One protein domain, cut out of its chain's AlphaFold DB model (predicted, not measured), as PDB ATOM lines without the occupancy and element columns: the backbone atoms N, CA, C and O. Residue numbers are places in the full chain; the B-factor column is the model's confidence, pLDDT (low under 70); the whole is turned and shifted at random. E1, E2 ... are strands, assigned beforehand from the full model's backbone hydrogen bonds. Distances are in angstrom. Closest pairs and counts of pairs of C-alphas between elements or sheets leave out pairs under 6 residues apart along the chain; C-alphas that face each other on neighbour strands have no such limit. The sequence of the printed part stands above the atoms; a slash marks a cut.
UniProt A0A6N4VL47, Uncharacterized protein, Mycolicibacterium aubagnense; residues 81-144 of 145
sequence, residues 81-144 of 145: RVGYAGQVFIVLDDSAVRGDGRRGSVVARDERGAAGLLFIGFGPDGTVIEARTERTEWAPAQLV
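This is residues 81 to 144 of the 145 residues of an uncharacterized protein of Mycolicibacterium aubagnense (UniProt A0A6N4VL47). The domain is a small closed barrel of six strands, in which each strand follows its neighbour round the ring and E6 closes it on E1. The long E3 and E4 make one wall, the short E1, E5 and E6 stand across from it or beside it, and hairpin loops reach out at the ends. The printed part has 64 residues, with no named helix and six named strands, E1 to E6, antiparallel throughout; the class is all strand. It is compact, with a radius of gyration of the C-alphas of 10.6 A and spans of 31 by 23 by 21 A.

E1, residues 81 to 84, and E2, residues 87 to 93, form a hairpin, with N 82 and O 89 2.8 A apart. E2 is staggered: its residues 87 to 90 pair with E1 and 90 to 93 with E3, residues 103 to 109, where N 90 and O 109 are 2.8 A apart. E3 and E4, residues 115 to 122, are antiparallel at 148 degrees, with N 106 and O 118 2.9 A apart. E5, residues 128 to 132, is the next neighbour, with N 121 and O 130 2.8 A apart. E6, residues 139 to 143, pairs with E5 through N 131 and O 139, 2.9 A, and with E1 through N 83 and O 142, 2.8 A. The six strands form a meander, each the antiparallel neighbour of the one before. E1 and E4 are apart, as are E2 and E5, and E3 and E6.

E1 begins at C-alpha 81, (-16.458, -19.298, -11.561). E2 is 18.3 A long, E3 18.7 A and E4, the longest, 21.3 A, ending at C-alpha 122, (-23.952, -6.911, -9.012). E6 ends at C-alpha 143, (-15.381, -14.153, -9.399).

The C-alphas farthest apart, those of Arg 112 and Pro 124, are 31.7 A apart. The printed part has no cut and no long link. Residues 97 to 99 are under pLDDT 70.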
ATOM      1  N   ARG A  81     -16.450 -18.636 -12.868       97.38
ATOM      2  CA  ARG A  81     -16.458 -19.298 -11.561       97.38
ATOM      3  C   ARG A  81     -16.793 -18.275 -10.484       97.38
ATOM      4  O   ARG A  81     -16.080 -17.288 -10.337       97.38
ATOM      5  N   VAL A  82     -17.854 -18.517  -9.725       97.25
ATOM      6  CA  VAL A  82     -18.308 -17.657  -8.626       97.25
ATOM      7  C   VAL A  82     -18.008 -18.353  -7.303       97.25
ATOM      8  O   VAL A  82     -18.514 -19.444  -7.042       97.25
ATOM      9  N   GLY A  83     -17.184 -17.730  -6.469       97.25
ATOM     10  CA  GLY A  83     -16.931 -18.151  -5.096       97.25
ATOM     11  C   GLY A  83     -17.989 -17.584  -4.155       97.25
ATOM     12  O   GLY A  83     -18.168 -16.369  -4.099       97.25
ATOM     13  N   TYR A  84     -18.674 -18.451  -3.412       96.38
ATOM     14  CA  TYR A  84     -19.729 -18.092  -2.462       96.38
ATOM     15  C   TYR A  84     -19.762 -19.092  -1.303       96.38
ATOM     16  O   TYR A  84     -19.774 -20.301  -1.527       96.38
ATOM     17  N   ALA A  85     -19.778 -18.598  -0.059       94.69
ATOM     18  CA  ALA A  85     -19.861 -19.421   1.156       94.69
ATOM     19  C   ALA A  85     -18.841 -20.588   1.211       94.69
ATOM     20  O   ALA A  85     -19.150 -21.685   1.677       94.69
ATOM     21  N   GLY A  86     -17.622 -20.357   0.707       95.00
ATOM     22  CA  GLY A  86     -16.551 -21.361   0.657       95.00
ATOM     23  C   GLY A  86     -16.707 -22.429  -0.432       95.00
ATOM     24  O   GLY A  86     -15.929 -23.375  -0.452       95.00
ATOM     25  N   GLN A  87     -17.685 -22.292  -1.327       96.81
ATOM     26  CA  GLN A  87     -17.899 -23.173  -2.476       96.81
ATOM     27  C   GLN A  87     -17.682 -22.409  -3.780       96.81
ATOM     28  O   GLN A  87     -17.856 -21.188  -3.837       96.81
ATOM     29  N   VAL A  88     -17.323 -23.135  -4.838       97.44
ATOM     30  CA  VAL A  88     -17.192 -22.581  -6.185       97.44
ATOM     31  C   VAL A  88     -18.315 -23.107  -7.067       97.44
ATOM     32  O   VAL A  88     -18.536 -24.312  -7.171       97.44
ATOM     33  N   PHE A  89     -18.993 -22.183  -7.738       97.88
ATOM     34  CA  PHE A  89     -20.042 -22.468  -8.704       97.88
ATOM     35  C   PHE A  89     -19.566 -22.084 -10.102       97.88
ATOM     36  O   PHE A  89     -19.015 -21.002 -10.294       97.88
ATOM     37  N   ILE A  90     -19.777 -22.951 -11.088       97.75
ATOM     38  CA  ILE A  90     -19.498 -22.675 -12.501       97.75
ATOM     39  C   ILE A  90     -20.805 -22.264 -13.164       97.75
ATOM     40  O   ILE A  90     -21.760 -23.041 -13.157       97.75
ATOM     41  N   VAL A  91     -20.849 -21.071 -13.748       96.75
ATOM     42  CA  VAL A  91     -22.031 -20.582 -14.462       96.75
ATOM     43  C   VAL A  91     -22.184 -21.343 -15.779       96.75
ATOM     44  O   VAL A  91     -21.263 -21.394 -16.590       96.75
ATOM     45  N   LEU A  92     -23.351 -21.947 -15.977       96.50
ATOM     46  CA  LEU A  92     -23.697 -22.728 -17.165       96.50
ATOM     47  C   LEU A  92     -24.562 -21.937 -18.149       96.50
ATOM     48  O   LEU A  92     -24.424 -22.116 -19.353       96.50
ATOM     49  N   ASP A  93     -25.454 -21.094 -17.632       95.06
ATOM     50  CA  ASP A  93     -26.404 -20.312 -18.424       95.06
ATOM     51  C   ASP A  93     -26.754 -19.015 -17.683       95.06
ATOM     52  O   ASP A  93     -27.130 -19.041 -16.508       95.06
ATOM     53  N   ASP A  94     -26.622 -17.884 -18.371       92.00
ATOM     54  CA  ASP A  94     -26.936 -16.538 -17.892       92.00
ATOM     55  C   ASP A  94     -28.093 -15.880 -18.668       92.00
ATOM     56  O   ASP A  94     -28.418 -14.714 -18.441       92.00
ATOM     57  N   SER A  95     -28.795 -16.633 -19.520       84.75
ATOM     58  CA  SER A  95     -29.980 -16.153 -20.243       84.75
ATOM     59  C   SER A  95     -31.102 -15.687 -19.302       84.75
ATOM     60  O   SER A  95     -31.932 -14.845 -19.660       84.75
ATOM     61  N   ALA A  96     -31.099 -16.205 -18.071       70.75
ATOM     62  CA  ALA A  96     -32.008 -15.847 -16.993       70.75
ATOM     63  C   ALA A  96     -31.544 -14.645 -16.152       70.75
ATOM     64  O   ALA A  96     -32.200 -14.335 -15.152       70.75
ATOM     65  N   VAL A  97     -30.476 -13.930 -16.540       65.75
ATOM     66  CA  VAL A  97     -30.105 -12.636 -15.940       65.75
ATOM     67  C   VAL A  97     -31.122 -11.580 -16.394       65.75
ATOM     68  O   VAL A  97     -30.858 -10.670 -17.172       65.75
ATOM     69  N   ARG A  98     -32.357 -11.737 -15.918       61.62
ATOM     70  CA  ARG A  98     -33.444 -10.773 -15.999       61.62
ATOM     71  C   ARG A  98     -33.647 -10.221 -14.603       61.62
ATOM     72  O   ARG A  98     -34.237 -10.872 -13.746       61.62
ATOM     73  N   GLY A  99     -33.150  -9.019 -14.378       62.56
ATOM     74  CA  GLY A  99     -33.395  -8.293 -13.145       62.56
ATOM     75  C   GLY A  99     -33.263  -6.797 -13.347       62.56
ATOM     76  O   GLY A  99     -33.172  -6.311 -14.471       62.56
ATOM     77  N   ASP A 100     -33.256  -6.067 -12.242       72.31
ATOM     78  CA  ASP A 100     -33.176  -4.605 -12.175       72.31
ATOM     79  C   ASP A 100     -31.778  -4.041 -12.509       72.31
ATOM     80  O   ASP A 100     -31.489  -2.880 -12.229       72.31
ATOM     81  N   GLY A 101     -30.888  -4.872 -13.062       74.75
ATOM     82  CA  GLY A 101     -29.473  -4.567 -13.269       74.75
ATOM     83  C   GLY A 101     -28.617  -4.684 -12.003       74.75
ATOM     84  O   GLY A 101     -27.398  -4.640 -12.106       74.75
ATOM     85  N   ARG A 102     -29.219  -4.873 -10.819       86.00
ATOM     86  CA  ARG A 102     -28.502  -5.037  -9.543       86.00
ATOM     87  C   ARG A 102     -28.516  -6.474  -9.063       86.00
ATOM     88  O   ARG A 102     -27.581  -6.887  -8.391       86.00
ATOM     89  N   ARG A 103     -29.552  -7.248  -9.380       91.56
ATOM     90  CA  ARG A 103     -29.619  -8.681  -9.068       91.56
ATOM     91  C   ARG A 103     -30.117  -9.481 -10.262       91.56
ATOM     92  O   ARG A 103     -30.872  -8.975 -11.080       91.56
ATOM     93  N   GLY A 104     -29.714 -10.742 -10.346       92.25
ATOM     94  CA  GLY A 104     -30.135 -11.672 -11.388       92.25
ATOM     95  C   GLY A 104     -30.069 -13.120 -10.920       92.25
ATOM     96  O   GLY A 104     -29.680 -13.411  -9.788       92.25
ATOM     97  N   SER A 105     -30.458 -14.032 -11.801       94.25
ATOM     98  CA  SER A 105     -30.335 -15.473 -11.593       94.25
ATOM     99  C   SER A 105     -29.581 -16.103 -12.750       94.25
ATOM    100  O   SER A 105     -29.797 -15.732 -13.900       94.25
ATOM    101  N   VAL A 106     -28.739 -17.078 -12.440       94.81
ATOM    102  CA  VAL A 106     -28.038 -17.909 -13.419       94.81
ATOM    103  C   VAL A 106     -28.244 -19.377 -13.083       94.81
ATOM    104  O   VAL A 106     -28.492 -19.733 -11.926       94.81
ATOM    105  N   VAL A 107     -28.105 -20.243 -14.080       96.38
ATOM    106  CA  VAL A 107     -27.926 -21.674 -13.839       96.38
ATOM    107  C   VAL A 107     -26.448 -21.901 -13.575       96.38
ATOM    108  O   VAL A 107     -25.606 -21.533 -14.393       96.38
ATOM    109  N   ALA A 108     -26.121 -22.510 -12.443       97.25
ATOM    110  CA  ALA A 108     -24.749 -22.817 -12.081       97.25
ATOM    111  C   ALA A 108     -24.617 -24.243 -11.551       97.25
ATOM    112  O   ALA A 108     -25.581 -24.845 -11.082       97.25
ATOM    113  N   ARG A 109     -23.401 -24.780 -11.635       97.88
ATOM    114  CA  ARG A 109     -23.035 -26.107 -11.145       97.88
ATOM    115  C   ARG A 109     -22.025 -25.997 -10.016       97.88
ATOM    116  O   ARG A 109     -21.023 -25.307 -10.185       97.88
ATOM    117  N   ASP A 110     -22.262 -26.679  -8.905       97.19
ATOM    118  CA  ASP A 110     -21.296 -26.761  -7.806       97.19
ATOM    119  C   ASP A 110     -20.116 -27.707  -8.126       97.19
ATOM    120  O   ASP A 110     -20.062 -28.356  -9.178       97.19
ATOM    121  N   GLU A 111     -19.155 -27.811  -7.207       95.31
ATOM    122  CA  GLU A 111     -17.991 -28.706  -7.341       95.31
ATOM    123  C   GLU A 111     -18.358 -30.197  -7.357       95.31
ATOM    124  O   GLU A 111     -17.584 -31.025  -7.836       95.31
ATOM    125  N   ARG A 112     -19.547 -30.555  -6.861       96.69
ATOM    126  CA  ARG A 112     -20.067 -31.930  -6.871       96.69
ATOM    127  C   ARG A 112     -20.760 -32.270  -8.187       96.69
ATOM    128  O   ARG A 112     -21.156 -33.415  -8.388       96.69
ATOM    129  N   GLY A 113     -20.910 -31.296  -9.079       96.38
ATOM    130  CA  GLY A 113     -21.589 -31.460 -10.353       96.38
ATOM    131  C   GLY A 113     -23.101 -31.230 -10.290       96.38
ATOM    132  O   GLY A 113     -23.763 -31.404 -11.313       96.38
ATOM    133  N   ALA A 114     -23.657 -30.828  -9.144       97.12
ATOM    134  CA  ALA A 114     -25.079 -30.539  -9.014       97.12
ATOM    135  C   ALA A 114     -25.393 -29.170  -9.625       97.12
ATOM    136  O   ALA A 114     -24.799 -28.157  -9.253       97.12
ATOM    137  N   ALA A 115     -26.322 -29.149 -10.581       97.06
ATOM    138  CA  ALA A 115     -26.792 -27.924 -11.214       97.06
ATOM    139  C   ALA A 115     -28.020 -27.363 -10.486       97.06
ATOM    140  O   ALA A 115     -28.889 -28.117 -10.045       97.06
ATOM    141  N   GLY A 116     -28.109 -26.042 -10.395       95.69
ATOM    142  CA  GLY A 116     -29.232 -25.344  -9.784       95.69
ATOM    143  C   GLY A 116     -29.194 -23.844 -10.055       95.69
ATOM    144  O   GLY A 116     -28.336 -23.349 -10.788       95.69
ATOM    145  N   LEU A 117     -30.141 -23.120  -9.461       95.94
ATOM    146  CA  LEU A 117     -30.174 -21.664  -9.541       95.94
ATOM    147  C   LEU A 117     -29.201 -21.042  -8.540       95.94
ATOM    148  O   LEU A 117     -29.231 -21.341  -7.343       95.94
ATOM    149  N   LEU A 118     -28.385 -20.119  -9.042       96.31
ATOM    150  CA  LEU A 118     -27.584 -19.207  -8.242       96.31
ATOM    151  C   LEU A 118     -28.089 -17.789  -8.501       96.31
ATOM    152  O   LEU A 118     -28.102 -17.311  -9.635       96.31
ATOM    153  N   PHE A 119     -28.524 -17.111  -7.445       96.06
ATOM    154  CA  PHE A 119     -28.873 -15.700  -7.519       96.06
ATOM    155  C   PHE A 119     -27.615 -14.878  -7.276       96.06
ATOM    156  O   PHE A 119     -26.865 -15.164  -6.343       96.06
ATOM    157  N   ILE A 120     -27.399 -13.861  -8.100       95.50
ATOM    158  CA  ILE A 120     -26.192 -13.035  -8.099       95.50
ATOM    159  C   ILE A 120     -26.598 -11.577  -7.924       95.50
ATOM    160  O   ILE A 120     -27.572 -11.127  -8.529       95.50
ATOM    161  N   GLY A 121     -25.866 -10.850  -7.085       94.56
ATOM    162  CA  GLY A 121     -25.944  -9.404  -6.956       94.56
ATOM    163  C   GLY A 121     -24.702  -8.746  -7.541       94.56
ATOM    164  O   GLY A 121     -23.573  -9.195  -7.323       94.56
ATOM    165  N   PHE A 122     -24.943  -7.679  -8.289       93.19
ATOM    166  CA  PHE A 122     -23.952  -6.911  -9.012       93.19
ATOM    167  C   PHE A 122     -23.692  -5.569  -8.327       93.19
ATOM    168  O   PHE A 122     -24.610  -4.891  -7.850       93.19
ATOM    169  N   GLY A 123     -22.421  -5.184  -8.298       92.69
ATOM    170  CA  GLY A 123     -21.979  -3.848  -7.943       92.69
ATOM    171  C   GLY A 123     -22.332  -2.815  -9.019       92.69
ATOM    172  O   GLY A 123     -22.811  -3.158 -10.102       92.69
ATOM    173  N   PRO A 124     -22.086  -1.523  -8.744       89.00
ATOM    174  CA  PRO A 124     -22.329  -0.444  -9.706       89.00
ATOM    175  C   PRO A 124     -21.465  -0.546 -10.975       89.00
ATOM    176  O   PRO A 124     -21.798   0.052 -11.993       89.00
ATOM    177  N   ASP A 125     -20.366  -1.292 -10.914       88.56
ATOM    178  CA  ASP A 125     -19.437  -1.584 -12.007       88.56
ATOM    179  C   ASP A 125     -19.755  -2.903 -12.739       88.56
ATOM    180  O   ASP A 125     -19.013  -3.308 -13.632       88.56
ATOM    181  N   GLY A 126     -20.844  -3.585 -12.367       87.69
ATOM    182  CA  GLY A 126     -21.220  -4.885 -12.923       87.69
ATOM    183  C   GLY A 126     -20.431  -6.065 -12.351       87.69
ATOM    184  O   GLY A 126     -20.602  -7.187 -12.825       87.69
ATOM    185  N   THR A 127     -19.585  -5.855 -11.336       92.44
ATOM    186  CA  THR A 127     -18.870  -6.952 -10.668       92.44
ATOM    187  C   THR A 127     -19.804  -7.767  -9.780       92.44
ATOM    188  O   THR A 127     -20.757  -7.241  -9.209       92.44
ATOM    189  N   VAL A 128     -19.540  -9.066  -9.642       94.25
ATOM    190  CA  VAL A 128     -20.256  -9.921  -8.684       94.25
ATOM    191  C   VAL A 128     -19.801  -9.565  -7.271       94.25
ATOM    192  O   VAL A 128     -18.615  -9.695  -6.978       94.25
ATOM    193  N   ILE A 129     -20.733  -9.142  -6.412       96.69
ATOM    194  CA  ILE A 129     -20.440  -8.731  -5.024       96.69
ATOM    195  C   ILE A 129     -21.148  -9.592  -3.973       96.69
ATOM    196  O   ILE A 129     -20.697  -9.697  -2.833       96.69
ATOM    197  N   GLU A 130     -22.263 -10.219  -4.337       97.56
ATOM    198  CA  GLU A 130     -23.033 -11.084  -3.451       97.56
ATOM    199  C   GLU A 130     -23.694 -12.209  -4.246       97.56
ATOM    200  O   GLU A 130     -23.960 -12.080  -5.441       97.56
ATOM    201  N   ALA A 131     -23.973 -13.323  -3.581       97.69
ATOM    202  CA  ALA A 131     -24.741 -14.414  -4.156       97.69
ATOM    203  C   ALA A 131     -25.633 -15.072  -3.102       97.69
ATOM    204  O   ALA A 131     -25.460 -14.864  -1.898       97.69
ATOM    205  N   ARG A 132     -26.597 -15.871  -3.557       97.62
ATOM    206  CA  ARG A 132     -27.326 -16.830  -2.723       97.62
ATOM    207  C   ARG A 132     -27.826 -18.011  -3.540       97.62
ATOM    208  O   ARG A 132     -28.025 -17.908  -4.748       97.62
ATOM    209  N   THR A 133     -28.129 -19.103  -2.853       96.56
ATOM    210  CA  THR A 133     -28.927 -20.206  -3.403       96.56
ATOM    211  C   THR A 133     -30.386 -20.057  -2.965       96.56
ATOM    212  O   THR A 133     -30.735 -19.133  -2.232       96.56
ATOM    213  N   GLU A 134     -31.258 -20.980  -3.367       94.56
ATOM    214  CA  GLU A 134     -32.638 -21.033  -2.859       94.56
ATOM    215  C   GLU A 134     -32.724 -21.292  -1.347       94.56
ATOM    216  O   GLU A 134     -33.710 -20.927  -0.711       94.56
ATOM    217  N   ARG A 135     -31.705 -21.937  -0.768       93.75
ATOM    218  CA  ARG A 135     -31.708 -22.395   0.631       93.75
ATOM    219  C   ARG A 135     -30.917 -21.495   1.570       93.75
ATOM    220  O   ARG A 135     -30.901 -21.746   2.770       93.75
ATOM    221  N   THR A 136     -30.214 -20.509   1.031       95.50
ATOM    222  CA  THR A 136     -29.256 -19.701   1.782       95.50
ATOM    223  C   THR A 136     -29.560 -18.217   1.647       95.50
ATOM    224  O   THR A 136     -30.230 -17.772   0.714       95.50
ATOM    225  N   GLU A 137     -29.070 -17.439   2.605       96.56
ATOM    226  CA  GLU A 137     -29.171 -15.985   2.559       96.56
ATOM    227  C   GLU A 137     -28.113 -15.376   1.629       96.56
ATOM    228  O   GLU A 137     -27.134 -16.025   1.244       96.56
ATOM    229  N   TRP A 138     -28.328 -14.113   1.260       97.06
ATOM    230  CA  TRP A 138     -27.340 -13.322   0.532       97.06
ATOM    231  C   TRP A 138     -26.064 -13.194   1.355       97.06
ATOM    232  O   TRP A 138     -26.107 -12.788   2.515       97.06
ATOM    233  N   ALA A 139     -24.932 -13.533   0.751       97.81
ATOM    234  CA  ALA A 139     -23.625 -13.341   1.360       97.81
ATOM    235  C   ALA A 139     -22.615 -12.867   0.308       97.81
ATOM    236  O   ALA A 139     -22.874 -13.029  -0.892       97.81
ATOM    237  N   PRO A 140     -21.468 -12.310   0.738       98.06
ATOM    238  CA  PRO A 140     -20.424 -11.873  -0.175       98.06
ATOM    239  C   PRO A 140     -20.011 -12.985  -1.140       98.06
ATOM    240  O   PRO A 140     -19.840 -14.143  -0.745       98.06
ATOM    241  N   ALA A 141     -19.859 -12.614  -2.405       98.00
ATOM    242  CA  ALA A 141     -19.406 -13.496  -3.466       98.00
ATOM    243  C   ALA A 141     -18.454 -12.742  -4.387       98.00
ATOM    244  O   ALA A 141     -18.479 -11.517  -4.445       98.00
ATOM    245  N   GLN A 142     -17.617 -13.480  -5.105       97.06
ATOM    246  CA  GLN A 142     -16.661 -12.901  -6.045       97.06
ATOM    247  C   GLN A 142     -16.391 -13.860  -7.198       97.06
ATOM    248  O   GLN A 142     -16.555 -15.074  -7.060       97.06
ATOM    249  N   LEU A 143     -15.932 -13.328  -8.327       95.50
ATOM    250  CA  LEU A 143     -15.381 -14.153  -9.399       95.50
ATOM    251  C   LEU A 143     -14.025 -14.732  -8.963       95.50
ATOM    252  O   LEU A 143     -13.224 -14.042  -8.334       95.50
ATOM    253  N   VAL A 144     -13.783 -16.011  -9.256       94.69
ATOM    254  CA  VAL A 144     -12.568 -16.741  -8.858       94.69
ATOM    255  C   VAL A 144     -11.906 -17.355 -10.087       94.69
ATOM    256  O   VAL A 144     -12.286 -18.445 -10.520       94.69
TER     257      VAL A 144